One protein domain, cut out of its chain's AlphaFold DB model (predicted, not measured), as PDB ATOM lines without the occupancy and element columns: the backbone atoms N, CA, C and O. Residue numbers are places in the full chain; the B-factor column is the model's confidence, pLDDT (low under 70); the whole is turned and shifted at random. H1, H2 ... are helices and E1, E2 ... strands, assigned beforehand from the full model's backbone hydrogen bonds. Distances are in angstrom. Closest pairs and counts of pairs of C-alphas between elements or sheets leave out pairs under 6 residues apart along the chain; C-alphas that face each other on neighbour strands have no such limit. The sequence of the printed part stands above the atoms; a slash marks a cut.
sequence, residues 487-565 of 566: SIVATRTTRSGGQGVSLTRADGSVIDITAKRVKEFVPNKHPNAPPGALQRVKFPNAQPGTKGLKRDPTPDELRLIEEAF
ATOM      1  N   SER A 487     151.377 180.408 159.069       54.09
ATOM      2  CA  SER A 487     151.166 180.803 157.671       54.09
ATOM      3  C   SER A 487     149.710 181.132 157.328       54.09
ATOM      4  O   SER A 487     149.463 181.854 156.365       54.09
ATOM      5  N   ILE A 488     148.737 180.605 158.082       57.06
ATOM      6  CA  ILE A 488     147.301 180.816 157.840       57.06
ATOM      7  C   ILE A 488     146.577 181.000 159.177       57.06
ATOM      8  O   ILE A 488     146.785 180.225 160.112       57.06
ATOM      9  N   VAL A 489     145.686 181.992 159.241       68.25
ATOM     10  CA  VAL A 489     144.803 182.274 160.382       68.25
ATOM     11  C   VAL A 489     143.354 182.239 159.899       68.25
ATOM     12  O   VAL A 489     143.004 182.939 158.951       68.25
ATOM     13  N   ALA A 490     142.505 181.435 160.542       65.69
ATOM     14  CA  ALA A 490     141.088 181.311 160.203       65.69
ATOM     15  C   ALA A 490     140.193 181.478 161.441       65.69
ATOM     16  O   ALA A 490     140.324 180.746 162.425       65.69
ATOM     17  N   THR A 491     139.250 182.417 161.384       77.62
ATOM     18  CA  THR A 491     138.211 182.593 162.407       77.62
ATOM     19  C   THR A 491     137.099 181.557 162.253       77.62
ATOM     20  O   THR A 491     136.806 181.075 161.159       77.62
ATOM     21  N   ARG A 492     136.474 181.174 163.371       65.94
ATOM     22  CA  ARG A 492     135.391 180.181 163.385       65.94
ATOM     23  C   ARG A 492     134.434 180.363 164.558       65.94
ATOM     24  O   ARG A 492     134.830 180.752 165.656       65.94
ATOM     25  N   THR A 493     133.184 179.975 164.350       71.69
ATOM     26  CA  THR A 493     132.196 179.792 165.416       71.69
ATOM     27  C   THR A 493     132.156 178.328 165.854       71.69
ATOM     28  O   THR A 493     132.323 177.397 165.062       71.69
ATOM     29  N   THR A 494     131.978 178.092 167.151       66.75
ATOM     30  CA  THR A 494     131.803 176.740 167.702       66.75
ATOM     31  C   THR A 494     130.324 176.351 167.752       66.75
ATOM     32  O   THR A 494     129.446 177.209 167.780       66.75
ATOM     33  N   ARG A 495     130.023 175.045 167.862       60.75
ATOM     34  CA  ARG A 495     128.647 174.518 168.017       60.75
ATOM     35  C   ARG A 495     127.873 175.111 169.214       60.75
ATOM     36  O   ARG A 495     126.660 174.979 169.269       60.75
ATOM     37  N   SER A 496     128.555 175.757 170.162       67.94
ATOM     38  CA  SER A 496     127.959 176.469 171.301       67.94
ATOM     39  C   SER A 496     128.052 177.999 171.166       67.94
ATOM     40  O   SER A 496     128.257 178.678 172.169       67.94
ATOM     41  N   GLY A 497     128.025 178.538 169.942       66.50
ATOM     42  CA  GLY A 497     128.055 179.978 169.627       66.50
ATOM     43  C   GLY A 497     129.396 180.693 169.856       66.50
ATOM     44  O   GLY A 497     129.702 181.657 169.166       66.50
ATOM     45  N   GLY A 498     130.225 180.210 170.785       72.56
ATOM     46  CA  GLY A 498     131.493 180.845 171.151       72.56
ATOM     47  C   GLY A 498     132.507 180.905 170.007       72.56
ATOM     48  O   GLY A 498     132.624 179.956 169.224       72.56
ATOM     49  N   GLN A 499     133.256 182.005 169.957       79.50
ATOM     50  CA  GLN A 499     134.320 182.280 168.991       79.50
ATOM     51  C   GLN A 499     135.557 181.383 169.192       79.50
ATOM     52  O   GLN A 499     135.784 180.786 170.254       79.50
ATOM     53  N   GLY A 500     136.382 181.304 168.153       81.31
ATOM     54  CA  GLY A 500     137.692 180.674 168.184       81.31
ATOM     55  C   GLY A 500     138.472 180.908 166.894       81.31
ATOM     56  O   GLY A 500     137.925 181.369 165.893       81.31
ATOM     57  N   VAL A 501     139.748 180.542 166.926       80.81
ATOM     58  CA  VAL A 501     140.703 180.714 165.825       80.81
ATOM     59  C   VAL A 501     141.363 179.366 165.532       80.81
ATOM     60  O   VAL A 501     141.529 178.536 166.429       80.81
ATOM     61  N   SER A 502     141.694 179.118 164.271       81.12
ATOM     62  CA  SER A 502     142.541 178.010 163.837       81.12
ATOM     63  C   SER A 502     143.788 178.597 163.173       81.12
ATOM     64  O   SER A 502     143.667 179.472 162.313       81.12
ATOM     65  N   LEU A 503     144.966 178.165 163.619       80.44
ATOM     66  CA  LEU A 503     146.275 178.616 163.148       80.44
ATOM     67  C   LEU A 503     146.976 177.444 162.462       80.44
ATOM     68  O   LEU A 503     147.127 176.392 163.082       80.44
ATOM     69  N   THR A 504     147.448 177.625 161.233       79.31
ATOM     70  CA  THR A 504     148.254 176.620 160.519       79.31
ATOM     71  C   THR A 504     149.711 177.068 160.489       79.31
ATOM     72  O   THR A 504     149.991 178.221 160.159       79.31
ATOM     73  N   ARG A 505     150.645 176.176 160.834       78.06
ATOM     74  CA  ARG A 505     152.095 176.389 160.682       78.06
ATOM     75  C   ARG A 505     152.576 175.984 159.286       78.06
ATOM     76  O   ARG A 505     151.916 175.221 158.581       78.06
ATOM     77  N   ALA A 506     153.777 176.427 158.915       69.06
ATOM     78  CA  ALA A 506     154.418 176.058 157.648       69.06
ATOM     79  C   ALA A 506     154.670 174.540 157.474       69.06
ATOM     80  O   ALA A 506     154.755 174.067 156.344       69.06
ATOM     81  N   ASP A 507     154.741 173.763 158.562       71.94
ATOM     82  CA  ASP A 507     154.876 172.295 158.528       71.94
ATOM     83  C   ASP A 507     153.542 171.548 158.311       71.94
ATOM     84  O   ASP A 507     153.520 170.319 158.269       71.94
ATOM     85  N   GLY A 508     152.420 172.269 158.202       71.56
ATOM     86  CA  GLY A 508     151.078 171.692 158.104       71.56
ATOM     87  C   GLY A 508     150.465 171.267 159.443       71.56
ATOM     88  O   GLY A 508     149.386 170.671 159.450       71.56
ATOM     89  N   SER A 509     151.105 171.562 160.582       79.69
ATOM     90  CA  SER A 509     150.460 171.428 161.892       79.69
ATOM     91  C   SER A 509     149.412 172.527 162.113       79.69
ATOM     92  O   SER A 509     149.542 173.648 161.617       79.69
ATOM     93  N   VAL A 510     148.346 172.198 162.847       85.19
ATOM     94  CA  VAL A 510     147.186 173.072 163.080       85.19
ATOM     95  C   VAL A 510     146.910 173.197 164.577       85.19
ATOM     96  O   VAL A 510     146.689 172.193 165.265       85.19
ATOM     97  N   ILE A 511     146.867 174.431 165.081       87.00
ATOM     98  CA  ILE A 511     146.469 174.767 166.454       87.00
ATOM     99  C   ILE A 511     145.053 175.338 166.450       87.00
ATOM    100  O   ILE A 511     144.690 176.195 165.654       87.00
ATOM    101  N   ASP A 512     144.230 174.829 167.356       86.38
ATOM    102  CA  ASP A 512     142.779 174.858 167.260       86.38
ATOM    103  C   ASP A 512     142.194 175.514 168.526       86.38
ATOM    104  O   ASP A 512     141.667 174.836 169.417       86.38
ATOM    105  N   ILE A 513     142.318 176.842 168.607       88.25
ATOM    106  CA  ILE A 513     142.053 177.680 169.788       88.25
ATOM    107  C   ILE A 513     140.552 178.012 169.904       88.25
ATOM    108  O   ILE A 513     139.846 178.194 168.907       88.25
ATOM    109  N   THR A 514     140.042 178.054 171.135       86.56
ATOM    110  CA  THR A 514     138.703 178.533 171.526       86.56
ATOM    111  C   THR A 514     138.756 179.017 172.977       86.56
ATOM    112  O   THR A 514     139.544 178.484 173.758       86.56
ATOM    113  N   ALA A 515     137.845 179.900 173.395       84.50
ATOM    114  CA  ALA A 515     137.795 180.432 174.767       84.50
ATOM    115  C   ALA A 515     137.609 179.386 175.902       84.50
ATOM    116  O   ALA A 515     137.604 179.741 177.074       84.50
ATOM    117  N   LYS A 516     137.428 178.094 175.576       87.12
ATOM    118  CA  LYS A 516     137.272 176.983 176.541       87.12
ATOM    119  C   LYS A 516     138.276 175.833 176.361       87.12
ATOM    120  O   LYS A 516     138.115 174.806 177.018       87.12
ATOM    121  N   ARG A 517     139.210 175.917 175.399       88.44
ATOM    122  CA  ARG A 517     140.244 174.893 175.117       88.44
ATOM    123  C   ARG A 517     141.139 175.281 173.937       88.44
ATOM    124  O   ARG A 517     140.666 175.893 172.977       88.44
ATOM    125  N   VAL A 518     142.336 174.712 173.917       89.06
ATOM    126  CA  VAL A 518     143.178 174.531 172.727       89.06
ATOM    127  C   VAL A 518     143.273 173.041 172.387       89.06
ATOM    128  O   VAL A 518     143.252 172.177 173.272       89.06
ATOM    129  N   LYS A 519     143.374 172.725 171.095       91.44
ATOM    130  CA  LYS A 519     143.883 171.436 170.602       91.44
ATOM    131  C   LYS A 519     145.041 171.697 169.645       91.44
ATOM    132  O   LYS A 519     145.074 172.745 169.019       91.44
ATOM    133  N   GLU A 520     145.902 170.709 169.457       90.56
ATOM    134  CA  GLU A 520     146.952 170.744 168.442       90.56
ATOM    135  C   GLU A 520     146.923 169.452 167.618       90.56
ATOM    136  O   GLU A 520     146.536 168.376 168.104       90.56
ATOM    137  N   PHE A 521     147.262 169.595 166.344       89.94
ATOM    138  CA  PHE A 521     147.218 168.569 165.318       89.94
ATOM    139  C   PHE A 521     148.512 168.643 164.502       89.94
ATOM    140  O   PHE A 521     148.908 169.729 164.097       89.94
ATOM    141  N   VAL A 522     149.160 167.512 164.243       87.81
ATOM    142  CA  VAL A 522     150.440 167.412 163.512       87.81
ATOM    143  C   VAL A 522     150.272 166.397 162.372       87.81
ATOM    144  O   VAL A 522     149.519 165.436 162.560       87.81
ATOM    145  N   PRO A 523     150.921 166.560 161.201       88.06
ATOM    146  CA  PRO A 523     150.848 165.585 160.113       88.06
ATOM    147  C   PRO A 523     151.128 164.149 160.570       88.06
ATOM    148  O   PRO A 523     152.121 163.865 161.244       88.06
ATOM    149  N   ASN A 524     150.229 163.233 160.211       87.88
ATOM    150  CA  ASN A 524     150.315 161.829 160.589       87.88
ATOM    151  C   ASN A 524     151.396 161.124 159.756       87.88
ATOM    152  O   ASN A 524     151.237 160.941 158.553       87.88
ATOM    153  N   LYS A 525     152.482 160.695 160.410       84.19
ATOM    154  CA  LYS A 525     153.631 160.032 159.765       84.19
ATOM    155  C   LYS A 525     153.460 158.514 159.584       84.19
ATOM    156  O   LYS A 525     154.411 157.835 159.212       84.19
ATOM    157  N   HIS A 526     152.285 157.956 159.880       79.94
ATOM    158  CA  HIS A 526     152.025 156.521 159.738       79.94
ATOM    159  C   HIS A 526     151.929 156.109 158.251       79.94
ATOM    160  O   HIS A 526     151.167 156.735 157.517       79.94
ATOM    161  N   PRO A 527     152.605 155.033 157.793       80.62
ATOM    162  CA  PRO A 527     152.718 154.701 156.364       80.62
ATOM    163  C   PRO A 527     151.379 154.410 155.667       80.62
ATOM    164  O   PRO A 527     151.244 154.664 154.476       80.62
ATOM    165  N   ASN A 528     150.371 153.931 156.405       88.00
ATOM    166  CA  ASN A 528     149.029 153.662 155.865       88.00
ATOM    167  C   ASN A 528     148.045 154.838 156.062       88.00
ATOM    168  O   ASN A 528     146.834 154.642 155.970       88.00
ATOM    169  N   ALA A 529     148.518 156.035 156.428       82.44
ATOM    170  CA  ALA A 529     147.662 157.213 156.560       82.44
ATOM    171  C   ALA A 529     147.380 157.843 155.180       82.44
ATOM    172  O   ALA A 529     148.296 157.942 154.364       82.44
ATOM    173  N   PRO A 530     146.145 158.305 154.896       81.50
ATOM    174  CA  PRO A 530     145.881 159.037 153.663       81.50
ATOM    175  C   PRO A 530     146.627 160.390 153.656       81.50
ATOM    176  O   PRO A 530     146.795 160.991 154.724       81.50
ATOM    177  N   PRO A 531     147.056 160.900 152.484       75.12
ATOM    178  CA  PRO A 531     147.744 162.187 152.379       75.12
ATOM    179  C   PRO A 531     146.967 163.326 153.054       75.12
ATOM    180  O   PRO A 531     145.751 163.429 152.915       75.12
ATOM    181  N   GLY A 532     147.672 164.172 153.810       75.25
ATOM    182  CA  GLY A 532     147.066 165.269 154.576       75.25
ATOM    183  C   GLY A 532     146.351 164.856 155.873       75.25
ATOM    184  O   GLY A 532     145.796 165.716 156.554       75.25
ATOM    185  N   ALA A 533     146.358 163.574 156.263       81.75
ATOM    186  CA  ALA A 533     145.812 163.154 157.553       81.75
ATOM    187  C   ALA A 533     146.568 163.796 158.730       81.75
ATOM    188  O   ALA A 533     147.794 163.730 158.810       81.75
ATOM    189  N   LEU A 534     145.827 164.347 159.695       87.25
ATOM    190  CA  LEU A 534     146.386 164.957 160.903       87.25
ATOM    191  C   LEU A 534     146.167 164.076 162.142       87.25
ATOM    192  O   LEU A 534     145.059 163.607 162.412       87.25
ATOM    193  N   GLN A 535     147.220 163.899 162.939       89.00
ATOM    194  CA  GLN A 535     147.196 163.219 164.231       89.00
ATOM    195  C   GLN A 535     147.053 164.234 165.372       89.00
ATOM    196  O   GLN A 535     147.631 165.316 165.345       89.00
ATOM    197  N   ARG A 536     146.276 163.888 166.406       89.56
ATOM    198  CA  ARG A 536     146.017 164.768 167.557       89.56
ATOM    199  C   ARG A 536     147.139 164.672 168.593       89.56
ATOM    200  O   ARG A 536     147.432 163.572 169.061       89.56
ATOM    201  N   VAL A 537     147.703 165.810 168.987       89.06
ATOM    202  CA  VAL A 537     148.759 165.897 170.010       89.06
ATOM    203  C   VAL A 537     148.164 165.755 171.420       89.06
ATOM    204  O   VAL A 537     147.016 166.140 171.667       89.06
ATOM    205  N   LYS A 538     148.942 165.179 172.345       88.88
ATOM    206  CA  LYS A 538     148.663 165.174 173.789       88.88
ATOM    207  C   LYS A 538     149.475 166.273 174.470       88.88
ATOM    208  O   LYS A 538     150.679 166.352 174.249       88.88
ATOM    209  N   PHE A 539     148.841 167.058 175.332       86.81
ATOM    210  CA  PHE A 539     149.522 168.049 176.167       86.81
ATOM    211  C   PHE A 539     149.907 167.449 177.530       86.81
ATOM    212  O   PHE A 539     149.159 166.608 178.034       86.81
ATOM    213  N   PRO A 540     151.006 167.904 178.162       80.50
ATOM    214  CA  PRO A 540     151.273 167.610 179.570       80.50
ATOM    215  C   PRO A 540     150.233 168.296 180.474       80.50
ATOM    216  O   PRO A 540     149.621 167.659 181.326       80.50
ATOM    217  N   ASN A 541     149.946 169.574 180.208       84.38
ATOM    218  CA  ASN A 541     149.046 170.422 180.993       84.38
ATOM    219  C   ASN A 541     147.590 170.254 180.515       84.38
ATOM    220  O   ASN A 541     146.947 171.211 180.082       84.38
ATOM    221  N   ALA A 542     147.101 169.014 180.463       88.94
ATOM    222  CA  ALA A 542     145.818 168.701 179.843       88.94
ATOM    223  C   ALA A 542     144.618 168.864 180.789       88.94
ATOM    224  O   ALA A 542     144.663 168.481 181.956       88.94
ATOM    225  N   GLN A 543     143.495 169.328 180.235       88.81
ATOM    226  CA  GLN A 543     142.211 169.412 180.937       88.81
ATOM    227  C   GLN A 543     141.783 168.026 181.476       88.81
ATOM    228  O   GLN A 543     141.871 167.032 180.733       88.81
ATOM    229  N   PRO A 544     141.245 167.928 182.710       84.31
ATOM    230  CA  PRO A 544     140.820 166.658 183.294       84.31
ATOM    231  C   PRO A 544     139.745 165.958 182.446       84.31
ATOM    232  O   PRO A 544     138.893 166.585 181.818       84.31
ATOM    233  N   GLY A 545     139.816 164.625 182.373       83.44
ATOM    234  CA  GLY A 545     138.898 163.796 181.576       83.44
ATOM    235  C   GLY A 545     139.109 163.830 180.050       83.44
ATOM    236  O   GLY A 545     138.398 163.141 179.321       83.44
ATOM    237  N   THR A 546     140.083 164.581 179.515       79.44
ATOM    238  CA  THR A 546     140.204 164.809 178.054       79.44
ATOM    239  C   THR A 546     141.143 163.858 177.296       79.44
ATOM    240  O   THR A 546     141.444 164.093 176.123       79.44
ATOM    241  N   LYS A 547     141.604 162.775 177.940       84.12
ATOM    242  CA  LYS A 547     142.615 161.818 177.425       84.12
ATOM    243  C   LYS A 547     143.952 162.470 177.001       84.12
ATOM    244  O   LYS A 547     144.666 161.925 176.160       84.12
ATOM    245  N   GLY A 548     144.274 163.643 177.554       85.94
ATOM    246  CA  GLY A 548     145.446 164.449 177.187       85.94
ATOM    247  C   GLY A 548     145.233 165.386 175.989       85.94
ATOM    248  O   GLY A 548     146.110 166.178 175.669       85.94
ATOM    249  N   LEU A 549     144.089 165.312 175.300       88.69
ATOM    250  CA  LEU A 549     143.907 165.878 173.954       88.69
ATOM    251  C   LEU A 549     143.267 167.282 173.932       88.69
ATOM    252  O   LEU A 549     142.689 167.675 172.911       88.69
ATOM    253  N   LYS A 550     143.296 168.003 175.055       91.06
ATOM    254  CA  LYS A 550     142.912 169.417 175.192       91.06
ATOM    255  C   LYS A 550     143.713 170.034 176.340       91.06
ATOM    256  O   LYS A 550     143.879 169.368 177.359       91.06
ATOM    257  N   ARG A 551     144.112 171.295 176.214       91.88
ATOM    258  CA  ARG A 551     144.562 172.139 177.337       91.88
ATOM    259  C   ARG A 551     143.733 173.415 177.390       91.88
ATOM    260  O   ARG A 551     143.009 173.706 176.436       91.88
ATOM    261  N   ASP A 552     143.850 174.174 178.465       88.25
ATOM    262  CA  ASP A 552     143.292 175.523 178.544       88.25
ATOM    263  C   ASP A 552     144.108 176.519 177.687       88.25
ATOM    264  O   ASP A 552     145.297 176.276 177.429       88.25
ATOM    265  N   PRO A 553     143.477 177.586 177.159       87.12
ATOM    266  CA  PRO A 553     144.167 178.638 176.418       87.12
ATOM    267  C   PRO A 553     144.967 179.551 177.356       87.12
ATOM    268  O   PRO A 553     144.562 179.785 178.497       87.12
ATOM    269  N   THR A 554     146.087 180.091 176.877       84.88
ATOM    270  CA  THR A 554     146.828 181.143 177.591       84.88
ATOM    271  C   THR A 554     146.120 182.504 177.459       84.88
ATOM    272  O   THR A 554     145.293 182.681 176.558       84.88
ATOM    273  N   PRO A 555     146.436 183.501 178.311       80.88
ATOM    274  CA  PRO A 555     145.880 184.851 178.179       80.88
ATOM    275  C   PRO A 555     146.130 185.486 176.803       80.88
ATOM    276  O   PRO A 555     145.254 186.165 176.272       80.88
ATOM    277  N   ASP A 556     147.282 185.222 176.188       75.38
ATOM    278  CA  ASP A 556     147.621 185.758 174.865       75.38
ATOM    279  C   ASP A 556     146.900 185.010 173.732       75.38
ATOM    280  O   ASP A 556     146.444 185.629 172.775       75.38
ATOM    281  N   GLU A 557     146.655 183.703 173.876       79.00
ATOM    282  CA  GLU A 557     145.775 182.961 172.960       79.00
ATOM    283  C   GLU A 557     144.305 183.412 173.045       79.00
ATOM    284  O   GLU A 557     143.569 183.277 172.066       79.00
ATOM    285  N   LEU A 558     143.868 183.958 174.186       79.62
ATOM    286  CA  LEU A 558     142.558 184.604 174.318       79.62
ATOM    287  C   LEU A 558     142.540 185.986 173.646       79.62
ATOM    288  O   LEU A 558     141.590 186.279 172.917       79.62
ATOM    289  N   ARG A 559     143.603 186.789 173.800       76.06
ATOM    290  CA  ARG A 559     143.773 188.066 173.076       76.06
ATOM    291  C   ARG A 559     143.730 187.872 171.559       76.06
ATOM    292  O   ARG A 559     143.017 188.610 170.893       76.06
ATOM    293  N   LEU A 560     144.370 186.826 171.028       75.31
ATOM    294  CA  LEU A 560     144.299 186.485 169.600       75.31
ATOM    295  C   LEU A 560     142.871 186.171 169.113       75.31
ATOM    296  O   LEU A 560     142.560 186.426 167.952       75.31
ATOM    297  N   ILE A 561     141.983 185.638 169.965       74.12
ATOM    298  CA  ILE A 561     140.558 185.486 169.613       74.12
ATOM    299  C   ILE A 561     139.873 186.853 169.611       74.12
ATOM    300  O   ILE A 561     139.127 187.147 168.684       74.12
ATOM    301  N   GLU A 562     140.114 187.695 170.617       75.94
ATOM    302  CA  GLU A 562     139.531 189.037 170.651       75.94
ATOM    303  C   GLU A 562     139.968 189.909 169.465       75.94
ATOM    304  O   GLU A 562     139.138 190.604 168.888       75.94
ATOM    305  N   GLU A 563     141.248 189.889 169.100       73.25
ATOM    306  CA  GLU A 563     141.807 190.681 167.997       73.25
ATOM    307  C   GLU A 563     141.343 190.173 166.629       73.25
ATOM    308  O   GLU A 563     141.048 190.976 165.751       73.25
ATOM    309  N   ALA A 564     141.183 188.856 166.451       68.44
ATOM    310  CA  ALA A 564     140.682 188.280 165.201       68.44
ATOM    311  C   ALA A 564     139.170 188.501 164.961       68.44
ATOM    312  O   ALA A 564     138.670 188.154 163.891       68.44
ATOM    313  N   PHE A 565     138.434 189.042 165.940       64.62
ATOM    314  CA  PHE A 565     136.992 189.321 165.856       64.62
ATOM    315  C   PHE A 565     136.633 190.804 166.126       64.62
ATOM    316  O   PHE A 565     135.451 191.107 166.323       64.62
TER     317      PHE A 565
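This is residues 487 to 565 of the 566 residues of an uncharacterized protein of Gammaproteobacteria bacterium HGW-Gammaproteobacteria-2 (UniProt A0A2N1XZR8). A twisted, curled sheet of five strands in one winding run makes the body, and one short helix, H1, sits across one face of it, over E2 and E3; no named helix covers the other face. A long stretch, residues 537 to 554, leads from the edge strand E5 to H1. You see 79 printed residues, with E1, E2, E3, E4, E5 and H1 in that order along the chain; the sheet's order is E1 - E2 - E3 - E4 - E5, all antiparallel. The class is mixed, helices and strands, with 38 residues, under half, in named elements. The whole is compact, with a radius of gyration of the C-alphas of 13.3 A and spans of 39 by 30 by 23 A.

Start with E1, residues 487 to 493, an edge strand, and E2, residues 499 to 505: they form an antiparallel hairpin at 160 degrees, with N 490 and O 502 2.9 A apart, within hydrogen-bond range. E3, residues 510 to 514, forms the next hairpin with E2, antiparallel at 164 degrees; look at N 503 and O 511, 2.8 A apart. E4, residues 517 to 523, forms a hairpin with E3, antiparallel at 170 degrees, with N 512 and O 519 2.8 A apart. E5, residues 534 to 536, the other edge strand, forms a hairpin with E4, antiparallel at 137 degrees, with N 535 and O 522 2.8 A apart. The pairing is staggered: E4 pairs with E3 over residues 517 to 521 and with E5 over residues 521 to 523. These five strands make a meander, each the antiparallel neighbour of the one before. E3 and E5 are only just apart, closest 8.4 A. H1, residues 555 to 563, is on the sheet at a height over the sheet of 9.2 A. It lies only just over E2 and E3, with 3 of its C-alphas falling on each, and runs across the strands, at 75 degrees to E2 on the local plane. Its closest C-alphas to E2 are those of Ile 561 and Gly 500, 5.8 A apart; to E3, those of Glu 557 and Ile 513, 7.2 A apart. In H1, 4 of 5 O i to N i+4 pairs are within hydrogen-bond range.

Find C-alpha 487 at (151.166, 180.803, 157.671); from there E1 runs 20.5 A to C-alpha 493. E2 also spans 20.5 A, E3 13.2 A, E4 20.6 A and E5 6.7 A. H1 runs 12.4 A from C-alpha 555 at (145.880, 184.851, 178.179) to C-alpha 563 at (141.807, 190.681, 167.997).

The two C-alphas farthest apart, those of Asn 528 and Glu 563, are 39.6 A from each other. The printed part has no cut. The link from E5 to H1 is long, 18 residues. The mean pLDDT of the printed part is 80.2; look for values under 70 at residues 487 to 490, 492, 494 to 497, 506, and 564 to 565.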